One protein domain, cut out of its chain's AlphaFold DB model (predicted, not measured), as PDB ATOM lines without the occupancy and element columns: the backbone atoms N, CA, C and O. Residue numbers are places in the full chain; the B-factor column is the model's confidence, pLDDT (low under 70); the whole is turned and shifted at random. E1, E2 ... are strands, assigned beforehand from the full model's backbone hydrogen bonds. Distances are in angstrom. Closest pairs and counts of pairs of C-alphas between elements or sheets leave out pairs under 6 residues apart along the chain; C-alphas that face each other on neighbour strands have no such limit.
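AT A GLANCE: This is residues 12 to 226 of the 362 residues of an uncharacterized protein of Candidatus Lokiarchaeota archaeon (UniProt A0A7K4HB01). The chain winds in stacked turns into a well-formed solenoid, with two long walls of parallel strands, E1, E3, E5, E7, E9, E11 in one and E2, E4, E6, E8, E10, E12 in the other. E16 and E13 fold back on themselves, so each runs in both walls, and the small hairpin of E14 and E15 lies beyond E13 at one end; residues 12 to 29, with no named element, lie at the other. The printed part has 215 residues with no named helix and sixteen named strands, E1 to E16 in chain order, in one branched sheet, mostly parallel; the class is all strand. It is compact, with a radius of gyration of the C-alphas of 18.0 A, and only just flat, spanning 62 by 41 by 22 A.

HOW THE PARTS SIT: The sheet is twisted, its C-alphas lying up to 10.0 A off the best plane. E16, residues 206 to 224, has E11, residues 144 to 150, and E12, residues 154 to 159, on one side and E13, residues 165 to 181, on the other side, each parallel to it. N 211 and O 146 are 2.8 A apart, N 222 and O 156 2.8 A, and N 170 and O 210 2.8 A, within hydrogen-bond range. E16 bends by 167 degrees and E13 by 163 degrees; E16 pairs with E11 over residues 208 to 214 and with E12 over residues 219 to 224. From E11, parallel neighbours follow through E9, residues 119 to 127, E7, 97 to 103, E5, 75 to 81, and E3, 49 to 59, to the edge strand E1, 30 to 38; N 99 of E7 and O 122 of E9 are 2.8 A apart. From E12 they follow through E10, residues 130 to 135, E8, 106 to 111, E6, 84 to 89, and E4, 62 to 67, to the edge strand E2, 41 to 46; N 87 of E6 and O 64 of E4 are 2.8 A apart. E5 and E6 meet only through their link, while E1 and E2 are apart. E15, residues 194 to 196, is antiparallel to E13, with N 169 and O 195 2.8 A apart, and forms a hairpin with the edge strand E14, residues 188 to 191, with N 190 and O 194 2.9 A apart.

IN THESE COORDINATES: E1 begins at C-alpha 30, (-37.169, 42.060, 57.056), and is 23.7 A long. E3 measures 28.0 A and bends by 59 degrees at residue 52; E9 measures 25.7 A. The bent E13 and E16 measure 17.1 A and 15.6 A from first to last C-alpha, and E16 ends at C-alpha 224, (-11.483, 30.177, 35.690).

THE WHOLE: The C-alphas farthest apart, those of Asp 13 and Asn 185, are 63.6 A apart. The printed part has no cut, and no link is long. Mean pLDDT of the printed part is 90.6; residues 12 to 16, 137 to 139 and 226 are under 70.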
ATOM      1  N   ASN A  12     -56.784  55.877  38.890       61.81
ATOM      2  CA  ASN A  12     -57.024  56.218  37.494       61.81
ATOM      3  C   ASN A  12     -56.341  57.526  37.054       61.81
ATOM      4  O   ASN A  12     -56.117  57.707  35.858       61.81
ATOM      5  N   ASP A  13     -55.943  58.390  37.995       60.06
ATOM      6  CA  ASP A  13     -55.272  59.665  37.703       60.06
ATOM      7  C   ASP A  13     -53.734  59.580  37.787       60.06
ATOM      8  O   ASP A  13     -53.022  60.533  37.450       60.06
ATOM      9  N   ILE A  14     -53.181  58.440  38.217       61.34
ATOM     10  CA  ILE A  14     -51.733  58.260  38.376       61.34
ATOM     11  C   ILE A  14     -51.116  57.812  37.047       61.34
ATOM     12  O   ILE A  14     -51.042  56.628  36.727       61.34
ATOM     13  N   ILE A  15     -50.612  58.779  36.276       65.44
ATOM     14  CA  ILE A  15     -49.898  58.519  35.010       65.44
ATOM     15  C   ILE A  15     -48.507  57.904  35.268       65.44
ATOM     16  O   ILE A  15     -48.012  57.102  34.474       65.44
ATOM     17  N   SER A  16     -47.864  58.268  36.380       68.44
ATOM     18  CA  SER A  16     -46.610  57.674  36.841       68.44
ATOM     19  C   SER A  16     -46.467  57.813  38.356       68.44
ATOM     20  O   SER A  16     -46.892  58.801  38.953       68.44
ATOM     21  N   LEU A  17     -45.856  56.809  38.986       70.69
ATOM     22  CA  LEU A  17     -45.559  56.802  40.414       70.69
ATOM     23  C   LEU A  17     -44.109  56.375  40.620       70.69
ATOM     24  O   LEU A  17     -43.695  55.316  40.153       70.69
ATOM     25  N   SER A  18     -43.350  57.189  41.347       76.25
ATOM     26  CA  SER A  18     -42.037  56.813  41.864       76.25
ATOM     27  C   SER A  18     -42.129  56.722  43.379       76.25
ATOM     28  O   SER A  18     -42.460  57.704  44.043       76.25
ATOM     29  N   LEU A  19     -41.870  55.532  43.917       75.88
ATOM     30  CA  LEU A  19     -41.868  55.285  45.350       75.88
ATOM     31  C   LEU A  19     -40.443  54.981  45.804       75.88
ATOM     32  O   LEU A  19     -39.820  54.036  45.325       75.88
ATOM     33  N   ILE A  20     -39.949  55.763  46.763       78.88
ATOM     34  CA  ILE A  20     -38.691  55.489  47.456       78.88
ATOM     35  C   ILE A  20     -39.047  55.015  48.859       78.88
ATOM     36  O   ILE A  20     -39.584  55.778  49.661       78.88
ATOM     37  N   VAL A  21     -38.751  53.751  49.150       76.81
ATOM     38  CA  VAL A  21     -38.935  53.172  50.484       76.81
ATOM     39  C   VAL A  21     -37.566  53.009  51.129       76.81
ATOM     40  O   VAL A  21     -36.715  52.293  50.609       76.81
ATOM     41  N   ALA A  22     -37.360  53.672  52.266       79.50
ATOM     42  CA  ALA A  22     -36.195  53.470  53.119       79.50
ATOM     43  C   ALA A  22     -36.601  52.654  54.354       79.50
ATOM     44  O   ALA A  22     -37.671  52.871  54.928       79.50
ATOM     45  N   PHE A  23     -35.750  51.718  54.769       76.50
ATOM     46  CA  PHE A  23     -36.018  50.831  55.902       76.50
ATOM     47  C   PHE A  23     -35.203  51.272  57.123       76.50
ATOM     48  O   PHE A  23     -34.048  51.674  56.993       76.50
ATOM     49  N   ASN A  24     -35.802  51.217  58.315       79.44
ATOM     50  CA  ASN A  24     -35.096  51.521  59.562       79.44
ATOM     51  C   ASN A  24     -34.143  50.366  59.885       79.44
ATOM     52  O   ASN A  24     -34.677  49.311  60.192       79.44
ATOM     53  N   PRO A  25     -32.812  50.556  59.931       73.81
ATOM     54  CA  PRO A  25     -31.830  49.477  60.095       73.81
ATOM     55  C   PRO A  25     -31.895  48.754  61.451       73.81
ATOM     56  O   PRO A  25     -31.237  47.737  61.633       73.81
ATOM     57  N   SER A  26     -32.677  49.258  62.409       81.31
ATOM     58  CA  SER A  26     -32.746  48.722  63.774       81.31
ATOM     59  C   SER A  26     -33.528  47.409  63.889       81.31
ATOM     60  O   SER A  26     -33.484  46.774  64.943       81.31
ATOM     61  N   TYR A  27     -34.284  47.005  62.862       86.56
ATOM     62  CA  TYR A  27     -34.971  45.715  62.903       86.56
ATOM     63  C   TYR A  27     -33.996  44.572  62.635       86.56
ATOM     64  O   TYR A  27     -33.156  44.637  61.739       86.56
ATOM     65  N   SER A  28     -34.160  43.490  63.393       87.00
ATOM     66  CA  SER A  28     -33.328  42.292  63.289       87.00
ATOM     67  C   SER A  28     -33.583  41.471  62.024       87.00
ATOM     68  O   SER A  28     -32.761  40.620  61.698       87.00
ATOM     69  N   SER A  29     -34.725  41.659  61.354       92.12
ATOM     70  CA  SER A  29     -35.065  40.982  60.098       92.12
ATOM     71  C   SER A  29     -36.164  41.708  59.311       92.12
ATOM     72  O   SER A  29     -36.981  42.433  59.883       92.12
ATOM     73  N   TYR A  30     -36.193  41.487  57.993       92.50
ATOM     74  CA  TYR A  30     -37.169  42.060  57.056       92.50
ATOM     75  C   TYR A  30     -37.742  40.989  56.129       92.50
ATOM     76  O   TYR A  30     -37.072  40.008  55.826       92.50
ATOM     77  N   SER A  31     -38.950  41.216  55.617       93.00
ATOM     78  CA  SER A  31     -39.501  40.464  54.486       93.00
ATOM     79  C   SER A  31     -39.846  41.448  53.371       93.00
ATOM     80  O   SER A  31     -40.509  42.458  53.621       93.00
ATOM     81  N   PHE A  32     -39.410  41.153  52.150       90.81
ATOM     82  CA  PHE A  32     -39.675  41.955  50.958       90.81
ATOM     83  C   PHE A  32     -40.522  41.135  49.998       90.81
ATOM     84  O   PHE A  32     -40.048  40.164  49.420       90.81
ATOM     85  N   ILE A  33     -41.791  41.517  49.862       91.25
ATOM     86  CA  ILE A  33     -42.760  40.837  49.006       91.25
ATOM     87  C   ILE A  33     -43.405  41.903  48.130       91.25
ATOM     88  O   ILE A  33     -44.137  42.754  48.631       91.25
ATOM     89  N   SER A  34     -43.115  41.871  46.832       88.19
ATOM     90  CA  SER A  34     -43.714  42.761  45.840       88.19
ATOM     91  C   SER A  34     -44.304  41.956  44.696       88.19
ATOM     92  O   SER A  34     -43.652  41.069  44.145       88.19
ATOM     93  N   ASN A  35     -45.525  42.311  44.312       89.19
ATOM     94  CA  ASN A  35     -46.179  41.829  43.107       89.19
ATOM     95  C   ASN A  35     -46.734  43.039  42.357       89.19
ATOM     96  O   ASN A  35     -47.841  43.496  42.638       89.19
ATOM     97  N   SER A  36     -45.929  43.599  41.459       84.06
ATOM     98  CA  SER A  36     -46.322  44.732  40.629       84.06
ATOM     99  C   SER A  36     -46.836  44.240  39.282       84.06
ATOM    100  O   SER A  36     -46.262  43.339  38.678       84.06
ATOM    101  N   GLU A  37     -47.888  44.849  38.742       85.44
ATOM    102  CA  GLU A  37     -48.236  44.586  37.345       85.44
ATOM    103  C   GLU A  37     -47.179  45.206  36.435       85.44
ATOM    104  O   GLU A  37     -46.479  44.499  35.716       85.44
ATOM    105  N   LYS A  38     -47.002  46.524  36.492       87.38
ATOM    106  CA  LYS A  38     -46.041  47.233  35.648       87.38
ATOM    107  C   LYS A  38     -45.150  48.129  36.488       87.38
ATOM    108  O   LYS A  38     -45.619  48.733  37.447       87.38
ATOM    109  N   GLY A  39     -43.893  48.252  36.086       85.94
ATOM    110  CA  GLY A  39     -42.958  49.195  36.680       85.94
ATOM    111  C   GLY A  39     -41.563  48.618  36.844       85.94
ATOM    112  O   GLY A  39     -41.368  47.402  36.890       85.94
ATOM    113  N   ASN A  40     -40.604  49.532  36.942       89.31
ATOM    114  CA  ASN A  40     -39.222  49.198  37.233       89.31
ATOM    115  C   ASN A  40     -39.025  49.151  38.748       89.31
ATOM    116  O   ASN A  40     -39.452  50.064  39.459       89.31
ATOM    117  N   VAL A  41     -38.349  48.118  39.241       90.81
ATOM    118  CA  VAL A  41     -38.014  47.964  40.656       90.81
ATOM    119  C   VAL A  41     -36.506  48.043  40.803       90.81
ATOM    120  O   VAL A  41     -35.779  47.215  40.264       90.81
ATOM    121  N   ASN A  42     -36.045  49.024  41.573       90.12
ATOM    122  CA  ASN A  42     -34.657  49.112  42.006       90.12
ATOM    123  C   ASN A  42     -34.607  48.782  43.499       90.12
ATOM    124  O   ASN A  42     -35.105  49.553  44.320       90.12
ATOM    125  N   PHE A  43     -34.032  47.638  43.849       90.31
ATOM    126  CA  PHE A  43     -33.876  47.199  45.231       90.31
ATOM    127  C   PHE A  43     -32.401  47.252  45.615       90.31
ATOM    128  O   PHE A  43     -31.575  46.636  44.949       90.31
ATOM    129  N   ASN A  44     -32.062  47.974  46.682       87.19
ATOM    130  CA  ASN A  44     -30.700  48.028  47.202       87.19
ATOM    131  C   ASN A  44     -30.710  47.789  48.711       87.19
ATOM    132  O   ASN A  44     -31.388  48.512  49.442       87.19
ATOM    133  N   ALA A  45     -29.961  46.788  49.161       83.81
ATOM    134  CA  ALA A  45     -29.837  46.439  50.565       83.81
ATOM    135  C   ALA A  45     -28.404  46.045  50.935       83.81
ATOM    136  O   ALA A  45     -27.690  45.403  50.164       83.81
ATOM    137  N   PHE A  46     -28.004  46.409  52.149       84.94
ATOM    138  CA  PHE A  46     -26.691  46.114  52.705       84.94
ATOM    139  C   PHE A  46     -26.820  45.823  54.196       84.94
ATOM    140  O   PHE A  46     -27.585  46.514  54.867       84.94
ATOM    141  N   ASP A  47     -26.078  44.837  54.698       82.69
ATOM    142  CA  ASP A  47     -26.005  44.499  56.126       82.69
ATOM    143  C   ASP A  47     -27.364  44.190  56.779       82.69
ATOM    144  O   ASP A  47     -27.637  44.601  57.908       82.69
ATOM    145  N   ILE A  48     -28.242  43.455  56.085       87.00
ATOM    146  CA  ILE A  48     -29.561  43.091  56.623       87.00
ATOM    147  C   ILE A  48     -29.810  41.583  56.651       87.00
ATOM    148  O   ILE A  48     -29.280  40.809  55.856       87.00
ATOM    149  N   ASN A  49     -30.682  41.156  57.563       92.19
ATOM    150  CA  ASN A  49     -31.252  39.816  57.543       92.19
ATOM    151  C   ASN A  49     -32.622  39.845  56.855       92.19
ATOM    152  O   ASN A  49     -33.520  40.593  57.254       92.19
ATOM    153  N   ILE A  50     -32.786  39.033  55.821       94.56
ATOM    154  CA  ILE A  50     -33.989  38.936  55.011       94.56
ATOM    155  C   ILE A  50     -34.614  37.571  55.254       94.56
ATOM    156  O   ILE A  50     -34.070  36.535  54.882       94.56
ATOM    157  N   LYS A  51     -35.796  37.572  55.855       95.75
ATOM    158  CA  LYS A  51     -36.560  36.357  56.078       95.75
ATOM    159  C   LYS A  51     -37.154  35.840  54.774       95.75
ATOM    160  O   LYS A  51     -36.867  34.714  54.393       95.75
ATOM    161  N   ASP A  52     -37.935  36.671  54.082       94.06
ATOM    162  CA  ASP A  52     -38.580  36.337  52.806       94.06
ATOM    163  C   ASP A  52     -38.201  37.362  51.736       94.06
ATOM    164  O   ASP A  52     -38.281  38.567  51.985       94.06
ATOM    165  N   PHE A  53     -37.822  36.896  50.544       96.75
ATOM    166  CA  PHE A  53     -37.547  37.759  49.398       96.75
ATOM    167  C   PHE A  53     -38.303  37.258  48.169       96.75
ATOM    168  O   PHE A  53     -37.967  36.218  47.607       96.75
ATOM    169  N   TYR A  54     -39.318  38.012  47.758       96.81
ATOM    170  CA  TYR A  54     -40.143  37.728  46.592       96.81
ATOM    171  C   TYR A  54     -40.420  39.020  45.826       96.81
ATOM    172  O   TYR A  54     -41.117  39.906  46.324       96.81
ATOM    173  N   LEU A  55     -39.906  39.131  44.603       95.44
ATOM    174  CA  LEU A  55     -40.217  40.239  43.704       95.44
ATOM    175  C   LEU A  55     -40.767  39.703  42.385       95.44
ATOM    176  O   LEU A  55     -40.120  38.913  41.698       95.44
ATOM    177  N   ARG A  56     -41.956  40.168  42.009       94.81
ATOM    178  CA  ARG A  56     -42.590  39.850  40.732       94.81
ATOM    179  C   ARG A  56     -43.050  41.109  40.016       94.81
ATOM    180  O   ARG A  56     -43.690  41.957  40.634       94.81
ATOM    181  N   THR A  57     -42.784  41.182  38.711       93.38
ATOM    182  CA  THR A  57     -43.405  42.163  37.810       93.38
ATOM    183  C   THR A  57     -44.020  41.499  36.574       93.38
ATOM    184  O   THR A  57     -43.530  40.472  36.110       93.38
ATOM    185  N   SER A  58     -45.106  42.031  36.007       93.62
ATOM    186  CA  SER A  58     -45.577  41.577  34.684       93.62
ATOM    187  C   SER A  58     -44.838  42.293  33.545       93.62
ATOM    188  O   SER A  58     -44.552  41.690  32.512       93.62
ATOM    189  N   SER A  59     -44.454  43.556  33.739       93.31
ATOM    190  CA  SER A  59     -43.603  44.274  32.791       93.31
ATOM    191  C   SER A  59     -42.735  45.325  33.469       93.31
ATOM    192  O   SER A  59     -43.257  46.154  34.215       93.31
ATOM    193  N   GLY A  60     -41.449  45.353  33.143       91.06
ATOM    194  CA  GLY A  60     -40.500  46.343  33.649       91.06
ATOM    195  C   GLY A  60     -39.185  45.710  34.079       91.06
ATOM    196  O   GLY A  60     -39.037  44.487  34.098       91.06
ATOM    197  N   GLU A  61     -38.215  46.558  34.384       93.94
ATOM    198  CA  GLU A  61     -36.867  46.144  34.769       93.94
ATOM    199  C   GLU A  61     -36.778  45.866  36.272       93.94
ATOM    200  O   GLU A  61     -37.276  46.644  37.087       93.94
ATOM    201  N   LEU A  62     -36.120  44.772  36.649       96.31
ATOM    202  CA  LEU A  62     -35.821  44.435  38.039       96.31
ATOM    203  C   LEU A  62     -34.312  44.532  38.261       96.31
ATOM    204  O   LEU A  62     -33.575  43.654  37.825       96.31
ATOM    205  N   ASN A  63     -33.862  45.566  38.969       93.88
ATOM    206  CA  ASN A  63     -32.458  45.766  39.319       93.88
ATOM    207  C   ASN A  63     -32.290  45.584  40.828       93.88
ATOM    208  O   ASN A  63     -32.758  46.404  41.621       93.88
ATOM    209  N   ILE A  64     -31.641  44.503  41.246       95.81
ATOM    210  CA  ILE A  64     -31.560  44.106  42.654       95.81
ATOM    211  C   ILE A  64     -30.094  44.010  43.059       95.81
ATOM    212  O   ILE A  64     -29.321  43.250  42.481       95.81
ATOM    213  N   LYS A  65     -29.714  44.774  44.081       92.88
ATOM    214  CA  LYS A  65     -28.375  44.794  44.663       92.88
ATOM    215  C   LYS A  65     -28.475  44.447  46.138       92.88
ATOM    216  O   LYS A  65     -29.145  45.150  46.889       92.88
ATOM    217  N   ILE A  66     -27.847  43.353  46.549       89.06
ATOM    218  CA  ILE A  66     -27.840  42.933  47.953       89.06
ATOM    219  C   ILE A  66     -26.425  42.546  48.329       89.06
ATOM    220  O   ILE A  66     -25.794  41.747  47.637       89.06
ATOM    221  N   ASN A  67     -25.932  43.111  49.423       85.62
ATOM    222  CA  ASN A  67     -24.583  42.848  49.892       85.62
ATOM    223  C   ASN A  67     -24.556  42.546  51.400       85.62
ATOM    224  O   ASN A  67     -25.362  43.081  52.163       85.62
ATOM    225  N   ASN A  68     -23.658  41.646  51.805       83.12
ATOM    226  CA  ASN A  68     -23.361  41.263  53.186       83.12
ATOM    227  C   ASN A  68     -24.622  40.985  54.019       83.12
ATOM    228  O   ASN A  68     -24.834  41.536  55.094       83.12
ATOM    229  N   SER A  69     -25.514  40.169  53.465       87.75
ATOM    230  CA  SER A  69     -26.852  39.939  54.009       87.75
ATOM    231  C   SER A  69     -27.154  38.446  54.139       87.75
ATOM    232  O   SER A  69     -26.524  37.593  53.508       87.75
ATOM    233  N   ILE A  70     -28.131  38.115  54.977       93.44
ATOM    234  CA  ILE A  70     -28.609  36.742  55.181       93.44
ATOM    235  C   ILE A  70     -29.989  36.609  54.541       93.44
ATOM    236  O   ILE A  70     -30.812  37.500  54.704       93.44
ATOM    237  N   ILE A  71     -30.242  35.510  53.827       96.69
ATOM    238  CA  ILE A  71     -31.551  35.147  53.279       96.69
ATOM    239  C   ILE A  71     -32.002  33.827  53.921       96.69
ATOM    240  O   ILE A  71     -31.415  32.771  53.662       96.69
ATOM    241  N   GLU A  72     -33.018  33.877  54.784       96.25
ATOM    242  CA  GLU A  72     -33.464  32.717  55.574       96.25
ATOM    243  C   GLU A  72     -34.366  31.754  54.784       96.25
ATOM    244  O   GLU A  72     -34.282  30.536  54.963       96.25
ATOM    245  N   ASN A  73     -35.241  32.276  53.920       96.88
ATOM    246  CA  ASN A  73     -36.104  31.470  53.054       96.88
ATOM    247  C   ASN A  73     -35.642  31.496  51.592       96.88
ATOM    248  O   ASN A  73     -34.477  31.765  51.296       96.88
ATOM    249  N   ASN A  74     -36.533  31.116  50.674       97.38
ATOM    250  CA  ASN A  74     -36.240  31.171  49.254       97.38
ATOM    251  C   ASN A  74     -36.040  32.623  48.813       97.38
ATOM    252  O   ASN A  74     -36.723  33.535  49.287       97.38
ATOM    253  N   PHE A  75     -35.126  32.799  47.869       98.12
ATOM    254  CA  PHE A  75     -34.957  34.037  47.133       98.12
ATOM    255  C   PHE A  75     -35.634  33.901  45.777       98.12
ATOM    256  O   PHE A  75     -35.211  33.077  44.969       98.12
ATOM    257  N   GLU A  76     -36.683  34.680  45.532       98.44
ATOM    258  CA  GLU A  76     -37.538  34.523  44.357       98.44
ATOM    259  C   GLU A  76     -37.679  35.840  43.589       98.44
ATOM    260  O   GLU A  76     -38.136  36.855  44.120       98.44
ATOM    261  N   VAL A  77     -37.297  35.822  42.312       98.00
ATOM    262  CA  VAL A  77     -37.430  36.964  41.399       98.00
ATOM    263  C   VAL A  77     -38.095  36.505  40.111       98.00
ATOM    264  O   VAL A  77     -37.707  35.495  39.526       98.00
ATOM    265  N   SER A  78     -39.111  37.230  39.645       97.00
ATOM    266  CA  SER A  78     -39.781  36.877  38.394       97.00
ATOM    267  C   SER A  78     -40.271  38.069  37.577       97.00
ATOM    268  O   SER A  78     -40.733  39.069  38.126       97.00
ATOM    269  N   SER A  79     -40.205  37.951  36.249       96.44
ATOM    270  CA  SER A  79     -40.795  38.921  35.319       96.44
ATOM    271  C   SER A  79     -41.482  38.236  34.133       96.44
ATOM    272  O   SER A  79     -40.955  37.267  33.594       96.44
ATOM    273  N   ASN A  80     -42.640  38.722  33.664       96.00
ATOM    274  CA  ASN A  80     -43.152  38.239  32.369       96.00
ATOM    275  C   ASN A  80     -42.428  38.919  31.194       96.00
ATOM    276  O   ASN A  80     -42.208  38.290  30.160       96.00
ATOM    277  N   THR A  81     -42.100  40.206  31.331       95.12
ATOM    278  CA  THR A  81     -41.406  40.996  30.306       95.12
ATOM    279  C   THR A  81     -40.485  42.032  30.948       95.12
ATOM    280  O   THR A  81     -40.886  42.760  31.852       95.12
ATOM    281  N   GLY A  82     -39.255  42.139  30.461       94.12
ATOM    282  CA  GLY A  82     -38.264  43.089  30.962       94.12
ATOM    283  C   GLY A  82     -37.029  42.399  31.526       94.12
ATOM    284  O   GLY A  82     -37.011  41.191  31.771       94.12
ATOM    285  N   ASN A  83     -35.966  43.183  31.669       96.44
ATOM    286  CA  ASN A  83     -34.674  42.668  32.093       96.44
ATOM    287  C   ASN A  83     -34.638  42.449  33.609       96.44
ATOM    288  O   ASN A  83     -35.282  43.174  34.368       96.44
ATOM    289  N   ILE A  84     -33.859  41.460  34.038       98.12
ATOM    290  CA  ILE A  84     -33.548  41.211  35.444       98.12
ATOM    291  C   ILE A  84     -32.034  41.328  35.601       98.12
ATOM    292  O   ILE A  84     -31.291  40.570  34.981       98.12
ATOM    293  N   GLU A  85     -31.576  42.260  36.426       97.31
ATOM    294  CA  GLU A  85     -30.171  42.436  36.781       97.31
ATOM    295  C   GLU A  85     -29.994  42.230  38.285       97.31
ATOM    296  O   GLU A  85     -30.573  42.951  39.101       97.31
ATOM    297  N   LEU A  86     -29.186  41.239  38.662       96.88
ATOM    298  CA  LEU A  86     -28.902  40.911  40.055       96.88
ATOM    299  C   LEU A  86     -27.414  41.087  40.348       96.88
ATOM    300  O   LEU A  86     -26.583  40.425  39.732       96.88
ATOM    301  N   MET A  87     -27.090  41.918  41.337       93.31
ATOM    302  CA  MET A  87     -25.749  42.030  41.912       93.31
ATOM    303  C   MET A  87     -25.795  41.562  43.367       93.31
ATOM    304  O   MET A  87     -26.277  42.280  44.244       93.31
ATOM    305  N   LEU A  88     -25.322  40.347  43.624       93.31
ATOM    306  CA  LEU A  88     -25.441  39.689  44.923       93.31
ATOM    307  C   LEU A  88     -24.056  39.397  45.481       93.31
ATOM    308  O   LEU A  88     -23.249  38.759  44.812       93.31
ATOM    309  N   ASP A  89     -23.784  39.851  46.700       88.12
ATOM    310  CA  ASP A  89     -22.437  39.805  47.263       88.12
ATOM    311  C   ASP A  89     -22.401  39.420  48.732       88.12
ATOM    312  O   ASP A  89     -23.183  39.932  49.528       88.12
ATOM    313  N   HIS A  90     -21.466  38.548  49.106       85.88
ATOM    314  CA  HIS A  90     -21.271  38.106  50.489       85.88
ATOM    315  C   HIS A  90     -22.588  37.675  51.161       85.88
ATOM    316  O   HIS A  90     -22.860  38.021  52.312       85.88
ATOM    317  N   LEU A  91     -23.433  36.939  50.432       90.38
ATOM    318  CA  LEU A  91     -24.742  36.515  50.927       90.38
ATOM    319  C   LEU A  91     -24.721  35.110  51.513       90.38
ATOM    320  O   LEU A  91     -24.059  34.208  50.994       90.38
ATOM    321  N   TYR A  92     -25.529  34.906  52.551       93.06
ATOM    322  CA  TYR A  92     -25.787  33.592  53.130       93.06
ATOM    323  C   TYR A  92     -27.224  33.162  52.851       93.06
ATOM    324  O   TYR A  92     -28.152  33.702  53.442       93.06
ATOM    325  N   PHE A  93     -27.402  32.152  52.008       95.12
ATOM    326  CA  PHE A  93     -28.692  31.535  51.733       95.12
ATOM    327  C   PHE A  93     -28.895  30.308  52.617       95.12
ATOM    328  O   PHE A  93     -28.031  29.433  52.724       95.12
ATOM    329  N   PHE A  94     -30.060  30.226  53.245       95.44
ATOM    330  CA  PHE A  94     -30.479  29.049  54.004       95.44
ATOM    331  C   PHE A  94     -31.315  28.081  53.166       95.44
ATOM    332  O   PHE A  94     -31.461  26.927  53.558       95.44
ATOM    333  N   LYS A  95     -31.856  28.541  52.033       96.12
ATOM    334  CA  LYS A  95     -32.674  27.748  51.110       96.12
ATOM    335  C   LYS A  95     -32.312  28.053  49.652       96.12
ATOM    336  O   LYS A  95     -31.162  28.357  49.348       96.12
ATOM    337  N   ASN A  96     -33.292  27.930  48.765       97.50
ATOM    338  CA  ASN A  96     -33.123  27.925  47.322       97.50
ATOM    339  C   ASN A  96     -33.163  29.330  46.720       97.50
ATOM    340  O   ASN A  96     -33.704  30.277  47.298       97.50
ATOM    341  N   PHE A  97     -32.632  29.424  45.511       98.12
ATOM    342  CA  PHE A  97     -32.669  30.608  44.674       98.12
ATOM    343  C   PHE A  97     -33.469  30.308  43.406       98.12
ATOM    344  O   PHE A  97     -33.193  29.330  42.707       98.12
ATOM    345  N   PHE A  98     -34.431  31.166  43.080       98.50
ATOM    346  CA  PHE A  98     -35.258  31.054  41.887       98.50
ATOM    347  C   PHE A  98     -35.322  32.389  41.150       98.50
ATOM    348  O   PHE A  98     -35.718  33.412  41.709       98.50
ATOM    349  N   CYS A  99     -34.985  32.361  39.865       98.31
ATOM    350  CA  CYS A  99     -35.184  33.478  38.957       98.31
ATOM    351  C   CYS A  99     -35.856  32.998  37.669       98.31
ATOM    352  O   CYS A  99     -35.399  32.053  37.023       98.31
ATOM    353  N   HIS A 100     -36.953  33.642  37.288       97.00
ATOM    354  CA  HIS A 100     -37.684  33.304  36.072       97.00
ATOM    355  C   HIS A 100     -38.021  34.552  35.261       97.00
ATOM    356  O   HIS A 100     -38.572  35.512  35.793       97.00
ATOM    357  N   SER A 101     -37.764  34.516  33.955       95.94
ATOM    358  CA  SER A 101     -38.316  35.503  33.031       95.94
ATOM    359  C   SER A 101     -39.001  34.828  31.851       95.94
ATOM    360  O   SER A 101     -38.479  33.874  31.278       95.94
ATOM    361  N   ASN A 102     -40.164  35.326  31.440       95.69
ATOM    362  CA  ASN A 102     -40.744  34.887  30.173       95.69
ATOM    363  C   ASN A 102     -40.117  35.626  28.977       95.69
ATOM    364  O   ASN A 102     -39.956  35.035  27.914       95.69
ATOM    365  N   SER A 103     -39.725  36.891  29.133       95.88
ATOM    366  CA  SER A 103     -39.056  37.653  28.079       95.88
ATOM    367  C   SER A 103     -38.136  38.718  28.653       95.88
ATOM    368  O   SER A 103     -38.573  39.562  29.433       95.88
ATOM    369  N   GLY A 104     -36.877  38.717  28.229       94.56
ATOM    370  CA  GLY A 104     -35.896  39.726  28.606       94.56
ATOM    371  C   GLY A 104     -34.515  39.135  28.840       94.56
ATOM    372  O   GLY A 104     -34.294  37.925  28.757       94.56
ATOM    373  N   VAL A 105     -33.566  40.015  29.119       95.62
ATOM    374  CA  VAL A 105     -32.203  39.634  29.473       95.62
ATOM    375  C   VAL A 105     -32.112  39.404  30.973       95.62
ATOM    376  O   VAL A 105     -32.594  40.224  31.751       95.62
ATOM    377  N   GLN A 106     -31.458  38.316  31.378       97.81
ATOM    378  CA  GLN A 106     -31.125  38.076  32.781       97.81
ATOM    379  C   GLN A 106     -29.610  38.159  32.975       97.81
ATOM    380  O   GLN A 106     -28.859  37.374  32.387       97.81
ATOM    381  N   LEU A 107     -29.174  39.131  33.773       96.69
ATOM    382  CA  LEU A 107     -27.779  39.397  34.105       96.69
ATOM    383  C   LEU A 107     -27.559  39.108  35.590       96.69
ATOM    384  O   LEU A 107     -28.222  39.693  36.445       96.69
ATOM    385  N   PHE A 108     -26.618  38.222  35.896       96.69
ATOM    386  CA  PHE A 108     -26.251  37.883  37.267       96.69
ATOM    387  C   PHE A 108     -24.778  38.194  37.494       96.69
ATOM    388  O   PHE A 108     -23.933  37.690  36.758       96.69
ATOM    389  N   ASP A 109     -24.493  38.971  38.534       91.62
ATOM    390  CA  ASP A 109     -23.164  39.218  39.085       91.62
ATOM    391  C   ASP A 109     -23.148  38.735  40.543       91.62
ATOM    392  O   ASP A 109     -23.631  39.412  41.455       91.62
ATOM    393  N   LEU A 110     -22.686  37.501  40.747       92.56
ATOM    394  CA  LEU A 110     -22.805  36.752  41.996       92.56
ATOM    395  C   LEU A 110     -21.431  36.549  42.631       92.56
ATOM    396  O   LEU A 110     -20.557  35.904  42.050       92.56
ATOM    397  N   TRP A 111     -21.246  37.063  43.843       86.88
ATOM    398  CA  TRP A 111     -19.960  37.089  44.535       86.88
ATOM    399  C   TRP A 111     -20.055  36.492  45.933       86.88
ATOM    400  O   TRP A 111     -20.860  36.912  46.760       86.88
ATOM    401  N   ASN A 112     -19.190  35.517  46.214       84.56
ATOM    402  CA  ASN A 112     -18.996  34.922  47.537       84.56
ATOM    403  C   ASN A 112     -20.310  34.478  48.206       84.56
ATOM    404  O   ASN A 112     -20.498  34.659  49.411       84.56
ATOM    405  N   LEU A 113     -21.220  33.889  47.430       90.56
ATOM    406  CA  LEU A 113     -22.467  33.346  47.960       90.56
ATOM    407  C   LEU A 113     -22.197  32.064  48.756       90.56
ATOM    408  O   LEU A 113     -21.366  31.244  48.367       90.56
ATOM    409  N   LYS A 114     -22.931  31.866  49.852       90.44
ATOM    410  CA  LYS A 114     -22.864  30.651  50.668       90.44
ATOM    411  C   LYS A 114     -24.240  30.046  50.871       90.44
ATOM    412  O   LYS A 114     -25.098  30.694  51.462       90.44
ATOM    413  N   PHE A 115     -24.403  28.774  50.526       91.94
ATOM    414  CA  PHE A 115     -25.593  28.001  50.874       91.94
ATOM    415  C   PHE A 115     -25.323  27.155  52.124       91.94
ATOM    416  O   PHE A 115     -24.332  26.425  52.214       91.94
ATOM    417  N   LYS A 116     -26.173  27.302  53.149       89.88
ATOM    418  CA  LYS A 116     -26.027  26.624  54.452       89.88
ATOM    419  C   LYS A 116     -26.488  25.168  54.434       89.88
ATOM    420  O   LYS A 116     -26.035  24.392  55.272       89.88
ATOM    421  N   SER A 117     -27.351  24.811  53.493       88.62
ATOM    422  CA  SER A 117     -27.826  23.457  53.206       88.62
ATOM    423  C   SER A 117     -27.655  23.164  51.720       88.62
ATOM    424  O   SER A 117     -27.390  24.083  50.943       88.62
ATOM    425  N   VAL A 118     -27.829  21.900  51.323       92.12
ATOM    426  CA  VAL A 118     -27.991  21.573  49.901       92.12
ATOM    427  C   VAL A 118     -29.111  22.445  49.338       92.12
ATOM    428  O   VAL A 118     -30.164  22.559  49.972       92.12
ATOM    429  N   ALA A 119     -28.846  23.104  48.216       94.19
ATOM    430  CA  ALA A 119     -29.740  24.112  47.672       94.19
ATOM    431  C   ALA A 119     -29.771  24.075  46.149       94.19
ATOM    432  O   ALA A 119     -28.769  23.777  45.492       94.19
ATOM    433  N   ASP A 120     -30.923  24.445  45.608       97.44
ATOM    434  CA  ASP A 120     -31.105  24.622  44.181       97.44
ATOM    435  C   ASP A 120     -30.997  26.105  43.820       97.44
ATOM    436  O   ASP A 120     -31.639  26.969  44.423       97.44
ATOM    437  N   PHE A 121     -30.196  26.384  42.800       97.94
ATOM    438  CA  PHE A 121     -30.116  27.662  42.117       97.94
ATOM    439  C   PHE A 121     -30.729  27.481  40.732       97.94
ATOM    440  O   PHE A 121     -30.132  26.869  39.849       97.94
ATOM    441  N   ASN A 122     -31.945  27.986  40.545       98.50
ATOM    442  CA  ASN A 122     -32.715  27.783  39.326       98.50
ATOM    443  C   ASN A 122     -32.918  29.104  38.598       98.50
ATOM    444  O   ASN A 122     -33.531  30.030  39.130       98.50
ATOM    445  N   VAL A 123     -32.456  29.162  37.355       98.25
ATOM    446  CA  VAL A 123     -32.668  30.295  36.458       98.25
ATOM    447  C   VAL A 123     -33.319  29.797  35.182       98.25
ATOM    448  O   VAL A 123     -32.881  28.807  34.594       98.25
ATOM    449  N   SER A 124     -34.375  30.475  34.741       97.38
ATOM    450  CA  SER A 124     -35.063  30.115  33.503       97.38
ATOM    451  C   SER A 124     -35.492  31.327  32.683       97.38
ATOM    452  O   SER A 124     -35.977  32.307  33.252       97.38
ATOM    453  N   SER A 125     -35.327  31.260  31.357       95.81
ATOM    454  CA  SER A 125     -35.809  32.274  30.412       95.81
ATOM    455  C   SER A 125     -36.527  31.664  29.208       95.81
ATOM    456  O   SER A 125     -35.943  30.846  28.498       95.81
ATOM    457  N   ASN A 126     -37.761  32.082  28.912       94.62
ATOM    458  CA  ASN A 126     -38.445  31.608  27.697       94.62
ATOM    459  C   ASN A 126     -38.012  32.380  26.443       94.62
ATOM    460  O   ASN A 126     -37.935  31.800  25.366       94.62
ATOM    461  N   ILE A 127     -37.754  33.685  26.547       92.94
ATOM    462  CA  ILE A 127     -37.333  34.550  25.438       92.94
ATOM    463  C   ILE A 127     -36.244  35.492  25.964       92.94
ATOM    464  O   ILE A 127     -36.378  36.068  27.039       92.94
ATOM    465  N   GLY A 128     -35.157  35.661  25.212       90.75
ATOM    466  CA  GLY A 128     -33.959  36.379  25.658       90.75
ATOM    467  C   GLY A 128     -32.855  35.435  26.138       90.75
ATOM    468  O   GLY A 128     -32.965  34.222  25.977       90.75
ATOM    469  N   TYR A 129     -31.776  35.998  26.681       93.81
ATOM    470  CA  TYR A 129     -30.561  35.264  27.036       93.81
ATOM    471  C   TYR A 129     -30.212  35.400  28.519       93.81
ATOM    472  O   TYR A 129     -30.611  36.359  29.187       93.81
ATOM    473  N   ILE A 130     -29.425  34.444  29.015       97.69
ATOM    474  CA  ILE A 130     -28.930  34.420  30.393       97.69
ATOM    475  C   ILE A 130     -27.417  34.624  30.382       97.69
ATOM    476  O   ILE A 130     -26.686  33.912  29.690       97.69
ATOM    477  N   ARG A 131     -26.944  35.584  31.176       96.69
ATOM    478  CA  ARG A 131     -25.525  35.792  31.473       96.69
ATOM    479  C   ARG A 131     -25.317  35.701  32.969       96.69
ATOM    480  O   ARG A 131     -25.792  36.555  33.709       96.69
ATOM    481  N   LEU A 132     -24.595  34.675  33.396       96.06
ATOM    482  CA  LEU A 132     -24.328  34.408  34.796       96.06
ATOM    483  C   LEU A 132     -22.836  34.497  35.080       96.06
ATOM    484  O   LEU A 132     -22.054  33.696  34.577       96.06
ATOM    485  N   HIS A 133     -22.449  35.467  35.897       92.31
ATOM    486  CA  HIS A 133     -21.126  35.581  36.488       92.31
ATOM    487  C   HIS A 133     -21.211  35.108  37.932       92.31
ATOM    488  O   HIS A 133     -21.963  35.672  38.719       92.31
ATOM    489  N   TRP A 134     -20.467  34.058  38.272       91.62
ATOM    490  CA  TRP A 134     -20.437  33.524  39.630       91.62
ATOM    491  C   TRP A 134     -19.006  33.309  40.093       91.62
ATOM    492  O   TRP A 134     -18.279  32.473  39.562       91.62
ATOM    493  N   MET A 135     -18.630  34.044  41.131       86.81
ATOM    494  CA  MET A 135     -17.329  34.001  41.780       86.81
ATOM    495  C   MET A 135     -17.457  33.492  43.227       86.81
ATOM    496  O   MET A 135     -18.241  34.047  44.000       86.81
ATOM    497  N   ASN A 136     -16.692  32.469  43.630       82.50
ATOM    498  CA  ASN A 136     -16.624  32.028  45.032       82.50
ATOM    499  C   ASN A 136     -15.194  31.668  45.482       82.50
ATOM    500  O   ASN A 136     -14.526  30.838  44.871       82.50
ATOM    501  N   HIS A 137     -14.744  32.276  46.584       66.75
ATOM    502  CA  HIS A 137     -13.337  32.278  47.000       66.75
ATOM    503  C   HIS A 137     -13.000  31.531  48.288       66.75
ATOM    504  O   HIS A 137     -11.883  31.051  48.448       66.75
ATOM    505  N   PHE A 138     -13.899  31.532  49.264       64.69
ATOM    506  CA  PHE A 138     -13.580  31.062  50.621       64.69
ATOM    507  C   PHE A 138     -14.806  30.569  51.382       64.69
ATOM    508  O   PHE A 138     -14.688  30.040  52.491       64.69
ATOM    509  N   ASN A 139     -15.995  30.741  50.815       62.03
ATOM    510  CA  ASN A 139     -17.216  30.369  51.486       62.03
ATOM    511  C   ASN A 139     -17.528  28.917  51.183       62.03
ATOM    512  O   ASN A 139     -18.247  28.649  50.226       62.03
ATOM    513  N   LYS A 140     -17.038  28.025  52.062       70.94
ATOM    514  CA  LYS A 140     -17.455  26.621  52.077       70.94
ATOM    515  C   LYS A 140     -18.979  26.573  52.092       70.94
ATOM    516  O   LYS A 140     -19.599  26.928  53.108       70.94
ATOM    517  N   SER A 141     -19.550  26.205  50.961       76.25
ATOM    518  CA  SER A 141     -20.970  26.015  50.741       76.25
ATOM    519  C   SER A 141     -21.306  24.538  50.913       76.25
ATOM    520  O   SER A 141     -20.468  23.652  50.759       76.25
ATOM    521  N   GLN A 142     -22.556  24.244  51.244       84.44
ATOM    522  CA  GLN A 142     -23.076  22.911  50.952       84.44
ATOM    523  C   GLN A 142     -23.249  22.749  49.434       84.44
ATOM    524  O   GLN A 142     -23.103  23.720  48.685       84.44
ATOM    525  N   ALA A 143     -23.539  21.526  48.986       89.38
ATOM    526  CA  ALA A 143     -23.717  21.238  47.567       89.38
ATOM    527  C   ALA A 143     -24.792  22.140  46.937       89.38
ATOM    528  O   ALA A 143     -25.882  22.292  47.490       89.38
ATOM    529  N   VAL A 144     -24.482  22.720  45.780       94.44
ATOM    530  CA  VAL A 144     -25.388  23.591  45.032       94.44
ATOM    531  C   VAL A 144     -25.705  22.944  43.692       94.44
ATOM    532  O   VAL A 144     -24.797  22.645  42.914       94.44
ATOM    533  N   ASN A 145     -26.993  22.763  43.409       97.31
ATOM    534  CA  ASN A 145     -27.467  22.344  42.095       97.31
ATOM    535  C   ASN A 145     -27.841  23.591  41.295       97.31
ATOM    536  O   ASN A 145     -28.807  24.280  41.613       97.31
ATOM    537  N   ILE A 146     -27.059  23.905  40.271       97.88
ATOM    538  CA  ILE A 146     -27.215  25.092  39.436       97.88
ATOM    539  C   ILE A 146     -27.911  24.663  38.147       97.88
ATOM    540  O   ILE A 146     -27.284  24.074  37.274       97.88
ATOM    541  N   ASN A 147     -29.196  24.975  38.008       98.50
ATOM    542  CA  ASN A 147     -29.978  24.686  36.808       98.50
ATOM    543  C   ASN A 147     -30.259  25.980  36.044       98.50
ATOM    544  O   ASN A 147     -30.983  26.853  36.526       98.50
ATOM    545  N   VAL A 148     -29.727  26.092  34.830       98.38
ATOM    546  CA  VAL A 148     -29.917  27.255  33.958       98.38
ATOM    547  C   VAL A 148     -30.584  26.801  32.668       98.38
ATOM    548  O   VAL A 148     -30.018  26.013  31.916       98.38
ATOM    549  N   ASN A 149     -31.798  27.281  32.410       97.69
ATOM    550  CA  ASN A 149     -32.583  26.894  31.240       97.69
ATOM    551  C   ASN A 149     -32.957  28.129  30.415       97.69
ATOM    552  O   ASN A 149     -33.426  29.125  30.955       97.69
ATOM    553  N   SER A 150     -32.779  28.081  29.101       95.81
ATOM    554  CA  SER A 150     -33.147  29.178  28.202       95.81
ATOM    555  C   SER A 150     -33.662  28.617  26.886       95.81
ATOM    556  O   SER A 150     -33.245  27.542  26.479       95.81
ATOM    557  N   ASN A 151     -34.521  29.326  26.160       95.06
ATOM    558  CA  ASN A 151     -34.727  28.979  24.747       95.06
ATOM    559  C   ASN A 151     -33.652  29.576  23.822       95.06
ATOM    560  O   ASN A 151     -33.617  29.192  22.657       95.06
ATOM    561  N   ASN A 152     -32.799  30.484  24.317       94.69
ATOM    562  CA  ASN A 152     -31.699  31.105  23.561       94.69
ATOM    563  C   ASN A 152     -30.353  30.929  24.294       94.69
ATOM    564  O   ASN A 152     -30.171  29.980  25.055       94.69
ATOM    565  N   ASP A 153     -29.416  31.861  24.098       94.94
ATOM    566  CA  ASP A 153     -28.071  31.809  24.667       94.94
ATOM    567  C   ASP A 153     -28.058  31.680  26.196       94.94
ATOM    568  O   ASP A 153     -28.754  32.401  26.926       94.94
ATOM    569  N   ILE A 154     -27.166  30.810  26.669       97.88
ATOM    570  CA  ILE A 154     -26.724  30.738  28.057       97.88
ATOM    571  C   ILE A 154     -25.219  30.939  28.070       97.88
ATOM    572  O   ILE A 154     -24.474  30.180  27.455       97.88
ATOM    573  N   LYS A 155     -24.767  31.939  28.821       97.00
ATOM    574  CA  LYS A 155     -23.348  32.145  29.093       97.00
ATOM    575  C   LYS A 155     -23.139  32.139  30.596       97.00
ATOM    576  O   LYS A 155     -23.727  32.950  31.309       97.00
ATOM    577  N   ILE A 156     -22.307  31.227  31.075       96.31
ATOM    578  CA  ILE A 156     -21.934  31.090  32.481       96.31
ATOM    579  C   ILE A 156     -20.431  31.311  32.565       96.31
ATOM    580  O   ILE A 156     -19.667  30.604  31.919       96.31
ATOM    581  N   LYS A 157     -19.999  32.276  33.369       91.75
ATOM    582  CA  LYS A 157     -18.600  32.436  33.753       91.75
ATOM    583  C   LYS A 157     -18.486  32.108  35.234       91.75
ATOM    584  O   LYS A 157     -19.106  32.775  36.062       91.75
ATOM    585  N   PHE A 158     -17.756  31.044  35.542       90.12
ATOM    586  CA  PHE A 158     -17.611  30.509  36.890       90.12
ATOM    587  C   PHE A 158     -16.157  30.626  37.329       90.12
ATOM    588  O   PHE A 158     -15.256  30.085  36.686       90.12
ATOM    589  N   TRP A 159     -15.922  31.338  38.421       85.75
ATOM    590  CA  TRP A 159     -14.602  31.503  39.004       85.75
ATOM    591  C   TRP A 159     -14.602  30.912  40.402       85.75
ATOM    592  O   TRP A 159     -15.294  31.388  41.305       85.75
ATOM    593  N   CYS A 160     -13.810  29.873  40.583       83.00
ATOM    594  CA  CYS A 160     -13.601  29.290  41.889       83.00
ATOM    595  C   CYS A 160     -12.282  28.500  41.850       83.00
ATOM    596  O   CYS A 160     -11.905  27.988  40.797       83.00
ATOM    597  N   PRO A 161     -11.516  28.441  42.943       80.56
ATOM    598  CA  PRO A 161     -10.292  27.655  42.985       80.56
ATOM    599  C   PRO A 161     -10.562  26.153  43.092       80.56
ATOM    600  O   PRO A 161     -11.271  25.709  43.995       80.56
ATOM    601  N   LEU A 162      -9.891  25.340  42.268       82.50
ATOM    602  CA  LEU A 162      -9.997  23.868  42.317       82.50
ATOM    603  C   LEU A 162      -9.603  23.263  43.675       82.50
ATOM    604  O   LEU A 162      -9.945  22.124  43.976       82.50
ATOM    605  N   GLN A 163      -8.855  24.000  44.497       81.31
ATOM    606  CA  GLN A 163      -8.456  23.573  45.836       81.31
ATOM    607  C   GLN A 163      -9.622  23.543  46.827       81.31
ATOM    608  O   GLN A 163      -9.483  22.923  47.877       81.31
ATOM    609  N   ILE A 164     -10.737  24.215  46.524       81.88
ATOM    610  CA  ILE A 164     -11.892  24.313  47.425       81.88
ATOM    611  C   ILE A 164     -13.194  23.821  46.797       81.88
ATOM    612  O   ILE A 164     -14.211  23.780  47.485       81.88
ATOM    613  N   MET A 165     -13.175  23.424  45.522       88.94
ATOM    614  CA  MET A 165     -14.366  22.982  44.808       88.94
ATOM    615  C   MET A 165     -14.164  21.679  44.048       88.94
ATOM    616  O   MET A 165     -13.075  21.327  43.602       88.94
ATOM    617  N   ARG A 166     -15.294  21.039  43.805       92.00
ATOM    618  CA  ARG A 166     -15.513  20.003  42.815       92.00
ATOM    619  C   ARG A 166     -16.764  20.354  42.025       92.00
ATOM    620  O   ARG A 166     -17.712  20.931  42.563       92.00
ATOM    621  N   SER A 167     -16.774  20.017  40.747       95.25
ATOM    622  CA  SER A 167     -17.909  20.323  39.890       95.25
ATOM    623  C   SER A 167     -18.188  19.217  38.897       95.25
ATOM    624  O   SER A 167     -17.267  18.598  38.365       95.25
ATOM    625  N   ASP A 168     -19.481  19.015  38.689       97.19
ATOM    626  CA  ASP A 168     -20.079  18.203  37.647       97.19
ATOM    627  C   ASP A 168     -20.870  19.157  36.739       97.19
ATOM    628  O   ASP A 168     -21.695  19.928  37.234       97.19
ATOM    629  N   ILE A 169     -20.559  19.183  35.446       98.19
ATOM    630  CA  ILE A 169     -21.129  20.111  34.469       98.19
ATOM    631  C   ILE A 169     -21.750  19.324  33.321       98.19
ATOM    632  O   ILE A 169     -21.036  18.683  32.556       98.19
ATOM    633  N   LEU A 170     -23.059  19.466  33.137       98.44
ATOM    634  CA  LEU A 170     -23.802  18.922  32.007       98.44
ATOM    635  C   LEU A 170     -24.355  20.052  31.136       98.44
ATOM    636  O   LEU A 170     -25.160  20.871  31.594       98.44
ATOM    637  N   LEU A 171     -23.951  20.073  29.867       98.50
ATOM    638  CA  LEU A 171     -24.398  21.057  28.882       98.50
ATOM    639  C   LEU A 171     -25.249  20.379  27.813       98.50
ATOM    640  O   LEU A 171     -24.892  19.316  27.314       98.50
ATOM    641  N   SER A 172     -26.355  21.000  27.411       97.81
ATOM    642  CA  SER A 172     -27.114  20.503  26.265       97.81
ATOM    643  C   SER A 172     -27.816  21.603  25.482       97.81
ATOM    644  O   SER A 172     -28.193  22.650  26.010       97.81
ATOM    645  N   THR A 173     -28.008  21.346  24.191       96.81
ATOM    646  CA  THR A 173     -28.810  22.180  23.297       96.81
ATOM    647  C   THR A 173     -29.586  21.298  22.323       96.81
ATOM    648  O   THR A 173     -29.085  20.243  21.937       96.81
ATOM    649  N   VAL A 174     -30.809  21.688  21.946       94.88
ATOM    650  CA  VAL A 174     -31.565  20.973  20.897       94.88
ATOM    651  C   VAL A 174     -31.054  21.375  19.514       94.88
ATOM    652  O   VAL A 174     -30.762  20.513  18.695       94.88
ATOM    653  N   ASN A 175     -30.920  22.683  19.266       93.44
ATOM    654  CA  ASN A 175     -30.463  23.248  17.995       93.44
ATOM    655  C   ASN A 175     -29.407  24.339  18.237       93.44
ATOM    656  O   ASN A 175     -29.727  25.531  18.273       93.44
ATOM    657  N   GLY A 176     -28.141  23.956  18.395       94.50
ATOM    658  CA  GLY A 176     -27.063  24.920  18.598       94.50
ATOM    659  C   GLY A 176     -25.735  24.281  18.976       94.50
ATOM    660  O   GLY A 176     -25.454  23.155  18.576       94.50
ATOM    661  N   THR A 177     -24.918  25.004  19.746       96.75
ATOM    662  CA  THR A 177     -23.591  24.535  20.166       96.75
ATOM    663  C   THR A 177     -23.413  24.610  21.670       96.75
ATOM    664  O   THR A 177     -23.799  25.586  22.313       96.75
ATOM    665  N   THR A 178     -22.755  23.605  22.223       97.62
ATOM    666  CA  THR A 178     -22.265  23.575  23.598       97.62
ATOM    667  C   THR A 178     -20.767  23.849  23.604       97.62
ATOM    668  O   THR A 178     -20.038  23.462  22.689       97.62
ATOM    669  N   ARG A 179     -20.290  24.549  24.631       95.56
ATOM    670  CA  ARG A 179     -18.865  24.817  24.808       95.56
ATOM    671  C   ARG A 179     -18.518  24.884  26.286       95.56
ATOM    672  O   ARG A 179     -19.093  25.683  27.022       95.56
ATOM    673  N   LEU A 180     -17.499  24.131  26.688       95.12
ATOM    674  CA  LEU A 180     -16.769  24.361  27.930       95.12
ATOM    675  C   LEU A 180     -15.405  24.979  27.595       95.12
ATOM    676  O   LEU A 180     -14.685  24.494  26.728       95.12
ATOM    677  N   SER A 181     -15.048  26.084  28.244       92.19
ATOM    678  CA  SER A 181     -13.729  26.722  28.130       92.19
ATOM    679  C   SER A 181     -13.056  26.724  29.493       92.19
ATOM    680  O   SER A 181     -13.584  27.301  30.438       92.19
ATOM    681  N   THR A 182     -11.930  26.021  29.606       85.88
ATOM    682  CA  THR A 182     -11.188  25.823  30.859       85.88
ATOM    683  C   THR A 182      -9.683  25.814  30.581       85.88
ATOM    684  O   THR A 182      -9.249  25.665  29.437       85.88
ATOM    685  N   THR A 183      -8.866  25.941  31.628       76.19
ATOM    686  CA  THR A 183      -7.435  25.622  31.554       76.19
ATOM    687  C   THR A 183      -7.213  24.120  31.342       76.19
ATOM    688  O   THR A 183      -7.985  23.293  31.827       76.19
ATOM    689  N   ILE A 184      -6.134  23.744  30.648       72.06
ATOM    690  CA  ILE A 184      -5.784  22.335  30.385       72.06
ATOM    691  C   ILE A 184      -5.769  21.529  31.702       72.06
ATOM    692  O   ILE A 184      -5.311  22.031  32.727       72.06
ATOM    693  N   ASN A 185      -6.277  20.290  31.669       74.44
ATOM    694  CA  ASN A 185      -6.351  19.351  32.804       74.44
ATOM    695  C   ASN A 185      -7.215  19.806  33.998       74.44
ATOM    696  O   ASN A 185      -7.068  19.289  35.103       74.44
ATOM    697  N   THR A 186      -8.118  20.768  33.795       84.56
ATOM    698  CA  THR A 186      -9.035  21.233  34.854       84.56
ATOM    699  C   THR A 186     -10.299  20.379  34.930       84.56
ATOM    700  O   THR A 186     -10.814  20.132  36.019       84.56
ATOM    701  N   TYR A 187     -10.777  19.922  33.775       93.38
ATOM    702  CA  TYR A 187     -11.954  19.075  33.631       93.38
ATOM    703  C   TYR A 187     -11.634  17.879  32.739       93.38
ATOM    704  O   TYR A 187     -10.852  17.992  31.795       93.38
ATOM    705  N   GLU A 188     -12.280  16.763  33.042       94.19
ATOM    706  CA  GLU A 188     -12.342  15.566  32.216       94.19
ATOM    707  C   GLU A 188     -13.753  15.450  31.635       94.19
ATOM    708  O   GLU A 188     -14.734  15.616  32.359       94.19
ATOM    709  N   GLU A 189     -13.860  15.197  30.332       95.94
ATOM    710  CA  GLU A 189     -15.138  14.884  29.689       95.94
ATOM    711  C   GLU A 189     -15.434  13.392  29.872       95.94
ATOM    712  O   GLU A 189     -14.718  12.547  29.338       95.94
ATOM    713  N   ILE A 190     -16.469  13.070  30.648       97.00
ATOM    714  CA  ILE A 190     -16.832  11.687  30.999       97.00
ATOM    715  C   ILE A 190     -17.897  11.098  30.063       97.00
ATOM    716  O   ILE A 190     -18.005   9.882  29.914       97.00
ATOM    717  N   SER A 191     -18.669  11.960  29.406       96.69
ATOM    718  CA  SER A 191     -19.534  11.640  28.272       96.69
ATOM    719  C   SER A 191     -19.769  12.909  27.457       96.69
ATOM    720  O   SER A 191     -19.384  13.988  27.894       96.69
ATOM    721  N   GLU A 192     -20.424  12.798  26.300       95.94
ATOM    722  CA  GLU A 192     -20.700  13.944  25.426       95.94
ATOM    723  C   GLU A 192     -21.293  15.133  26.207       95.94
ATOM    724  O   GLU A 192     -22.376  15.028  26.786       95.94
ATOM    725  N   ASN A 193     -20.567  16.257  26.220       97.12
ATOM    726  CA  ASN A 193     -20.935  17.500  26.910       97.12
ATOM    727  C   ASN A 193     -21.128  17.380  28.437       97.12
ATOM    728  O   ASN A 193     -21.792  18.224  29.054       97.12
ATOM    729  N   HIS A 194     -20.542  16.352  29.050       98.25
ATOM    730  CA  HIS A 194     -20.572  16.100  30.487       98.25
ATOM    731  C   HIS A 194     -19.151  16.085  31.041       98.25
ATOM    732  O   HIS A 194     -18.344  15.221  30.704       98.25
ATOM    733  N   TYR A 195     -18.852  17.045  31.908       97.81
ATOM    734  CA  TYR A 195     -17.509  17.315  32.395       97.81
ATOM    735  C   TYR A 195     -17.439  17.244  33.914       97.81
ATOM    736  O   TYR A 195     -18.323  17.745  34.606       97.81
ATOM    737  N   GLN A 196     -16.350  16.700  34.446       97.44
ATOM    738  CA  GLN A 196     -16.106  16.644  35.884       97.44
ATOM    739  C   GLN A 196     -14.707  17.144  36.237       97.44
ATOM    740  O   GLN A 196     -13.743  16.947  35.501       97.44
ATOM    741  N   THR A 197     -14.578  17.783  37.397       95.19
ATOM    742  CA  THR A 197     -13.261  18.063  37.987       95.19
ATOM    743  C   THR A 197     -12.613  16.761  38.493       95.19
ATOM    744  O   THR A 197     -13.330  15.949  39.083       95.19
ATOM    745  N   PRO A 198     -11.277  16.587  38.430       90.56
ATOM    746  CA  PRO A 198     -10.598  15.349  38.855       90.56
ATOM    747  C   PRO A 198     -10.885  14.899  40.298       90.56
ATOM    748  O   PRO A 198     -10.828  13.716  40.618       90.56
ATOM    749  N   LYS A 199     -11.203  15.843  41.195       90.00
ATOM    750  CA  LYS A 199     -11.507  15.583  42.611       90.00
ATOM    751  C   LYS A 199     -13.011  15.479  42.900       90.00
ATOM    752  O   LYS A 199     -13.451  15.823  43.995       90.00
ATOM    753  N   ILE A 200     -13.816  14.989  41.950       94.94
ATOM    754  CA  ILE A 200     -15.284  14.922  42.088       94.94
ATOM    755  C   ILE A 200     -15.760  14.153  43.333       94.94
ATOM    756  O   ILE A 200     -16.783  14.481  43.932       94.94
ATOM    757  N   ASN A 201     -14.979  13.182  43.800       92.50
ATOM    758  CA  ASN A 201     -15.331  12.360  44.957       92.50
ATOM    759  C   ASN A 201     -14.812  12.900  46.299       92.50
ATOM    760  O   ASN A 201     -15.077  12.275  47.320       92.50
ATOM    761  N   ASP A 202     -14.103  14.033  46.332       90.56
ATOM    762  CA  ASP A 202     -13.561  14.593  47.575       90.56
ATOM    763  C   ASP A 202     -14.655  15.337  48.374       90.56
ATOM    764  O   ASP A 202     -15.087  16.421  47.973       90.56
ATOM    765  N   PRO A 203     -15.123  14.798  49.519       87.88
ATOM    766  CA  PRO A 203     -16.197  15.408  50.299       87.88
ATOM    767  C   PRO A 203     -15.754  16.659  51.067       87.88
ATOM    768  O   PRO A 203     -16.590  17.354  51.650       87.88
ATOM    769  N   SER A 204     -14.450  16.949  51.115       85.06
ATOM    770  CA  SER A 204     -13.943  18.155  51.768       85.06
ATOM    771  C   SER A 204     -14.198  19.420  50.942       85.06
ATOM    772  O   SER A 204     -14.305  20.498  51.541       85.06
ATOM    773  N   LEU A 205     -14.381  19.258  49.625       87.19
ATOM    774  CA  LEU A 205     -14.583  20.307  48.628       87.19
ATOM    775  C   LEU A 205     -16.066  20.647  48.414       87.19
ATOM    776  O   LEU A 205     -16.940  19.771  48.454       87.19
ATOM    777  N   ASP A 206     -16.336  21.916  48.113       87.56
ATOM    778  CA  ASP A 206     -17.669  22.399  47.747       87.56
ATOM    779  C   ASP A 206     -18.139  21.757  46.445       87.56
ATOM    780  O   ASP A 206     -17.379  21.666  45.487       87.56
ATOM    781  N   SER A 207     -19.398  21.324  46.393       93.00
ATOM    782  CA  SER A 207     -19.968  20.657  45.220       93.00
ATOM    783  C   SER A 207     -20.847  21.611  44.422       93.00
ATOM    784  O   SER A 207     -21.820  22.143  44.952       93.00
ATOM    785  N   TYR A 208     -20.506  21.794  43.146       94.81
ATOM    786  CA  TYR A 208     -21.286  22.565  42.180       94.81
ATOM    787  C   TYR A 208     -21.730  21.666  41.029       94.81
ATOM    788  O   TYR A 208     -20.925  21.308  40.166       94.81
ATOM    789  N   ASN A 209     -23.016  21.325  41.017       96.62
ATOM    790  CA  ASN A 209     -23.624  20.504  39.976       96.62
ATOM    791  C   ASN A 209     -24.324  21.436  38.987       96.62
ATOM    792  O   ASN A 209     -25.422  21.917  39.259       96.62
ATOM    793  N   ILE A 210     -23.669  21.749  37.874       97.94
ATOM    794  CA  ILE A 210     -24.140  22.716  36.886       97.94
ATOM    795  C   ILE A 210     -24.832  21.970  35.752       97.94
ATOM    796  O   ILE A 210     -24.231  21.158  35.063       97.94
ATOM    797  N   THR A 211     -26.096  22.286  35.518       98.50
ATOM    798  CA  THR A 211     -26.856  21.842  34.356       98.50
ATOM    799  C   THR A 211     -27.316  23.065  33.578       98.50
ATOM    800  O   THR A 211     -28.112  23.861  34.078       98.50
ATOM    801  N   ALA A 212     -26.833  23.216  32.347       98.38
ATOM    802  CA  ALA A 212     -27.207  24.320  31.469       98.38
ATOM    803  C   ALA A 212     -27.831  23.781  30.178       98.38
ATOM    804  O   ALA A 212     -27.190  23.027  29.446       98.38
ATOM    805  N   ARG A 213     -29.088  24.150  29.905       98.00
ATOM    806  CA  ARG A 213     -29.853  23.622  28.767       98.00
ATOM    807  C   ARG A 213     -30.455  24.731  27.928       98.00
ATOM    808  O   ARG A 213     -31.145  25.598  28.468       98.00
ATOM    809  N   SER A 214     -30.251  24.654  26.617       97.19
ATOM    810  CA  SER A 214     -30.912  25.543  25.668       97.19
ATOM    811  C   SER A 214     -31.781  24.819  24.639       97.19
ATOM    812  O   SER A 214     -31.472  23.710  24.211       97.19
ATOM    813  N   THR A 215     -32.877  25.439  24.208       93.38
ATOM    814  CA  THR A 215     -33.630  24.955  23.036       93.38
ATOM    815  C   THR A 215     -32.938  25.359  21.733       93.38
ATOM    816  O   THR A 215     -32.921  24.587  20.773       93.38
ATOM    817  N   SER A 216     -32.350  26.554  21.668       87.56
ATOM    818  CA  SER A 216     -31.683  27.039  20.462       87.56
ATOM    819  C   SER A 216     -30.501  27.945  20.792       87.56
ATOM    820  O   SER A 216     -30.543  28.679  21.774       87.56
ATOM    821  N   SER A 217     -29.465  27.923  19.950       93.44
ATOM    822  CA  SER A 217     -28.233  28.718  20.098       93.44
ATOM    823  C   SER A 217     -27.192  28.148  21.086       93.44
ATOM    824  O   SER A 217     -27.082  26.932  21.262       93.44
ATOM    825  N   GLU A 218     -26.335  29.011  21.635       95.56
ATOM    826  CA  GLU A 218     -25.110  28.665  22.359       95.56
ATOM    827  C   GLU A 218     -25.351  28.427  23.860       95.56
ATOM    828  O   GLU A 218     -25.916  29.270  24.559       95.56
ATOM    829  N   VAL A 219     -24.831  27.313  24.381       97.88
ATOM    830  CA  VAL A 219     -24.588  27.114  25.818       97.88
ATOM    831  C   VAL A 219     -23.086  27.122  26.052       97.88
ATOM    832  O   VAL A 219     -22.386  26.175  25.692       97.88
ATOM    833  N   TRP A 220     -22.587  28.184  26.676       97.25
ATOM    834  CA  TRP A 220     -21.169  28.349  26.962       97.25
ATOM    835  C   TRP A 220     -20.920  28.461  28.463       97.25
ATOM    836  O   TRP A 220     -21.416  29.375  29.123       97.25
ATOM    837  N   VAL A 221     -20.105  27.548  28.988       96.31
ATOM    838  CA  VAL A 221     -19.525  27.654  30.326       96.31
ATOM    839  C   VAL A 221     -18.043  27.977  30.202       96.31
ATOM    840  O   VAL A 221     -17.287  27.288  29.518       96.31
ATOM    841  N   HIS A 222     -17.623  29.034  30.881       92.88
ATOM    842  CA  HIS A 222     -16.241  29.460  30.980       92.88
ATOM    843  C   HIS A 222     -15.783  29.368  32.427       92.88
ATOM    844  O   HIS A 222     -16.265  30.107  33.285       92.88
ATOM    845  N   TYR A 223     -14.861  28.457  32.699       89.94
ATOM    846  CA  TYR A 223     -14.327  28.241  34.031       89.94
ATOM    847  C   TYR A 223     -12.958  28.894  34.192       89.94
ATOM    848  O   TYR A 223     -12.074  28.731  33.350       89.94
ATOM    849  N   VAL A 224     -12.753  29.551  35.330       82.56
ATOM    850  CA  VAL A 224     -11.483  30.177  35.690       82.56
ATOM    851  C   VAL A 224     -11.030  29.676  37.059       82.56
ATOM    852  O   VAL A 224     -11.633  29.993  38.084       82.56
ATOM    853  N   ASN A 225      -9.917  28.941  37.082       79.69
ATOM    854  CA  ASN A 225      -9.277  28.488  38.316       79.69
ATOM    855  C   ASN A 225      -8.510  29.644  38.983       79.69
ATOM    856  O   ASN A 225      -7.335  29.860  38.676       79.69
ATOM    857  N   CYS A 226      -9.146  30.428  39.857       68.94
ATOM    858  CA  CYS A 226      -8.464  31.532  40.539       68.94
ATOM    859  C   CYS A 226      -9.081  31.916  41.888       68.94
ATOM    860  O   CYS A 226     -10.277  31.733  42.095       68.94
TER     861      CYS A 226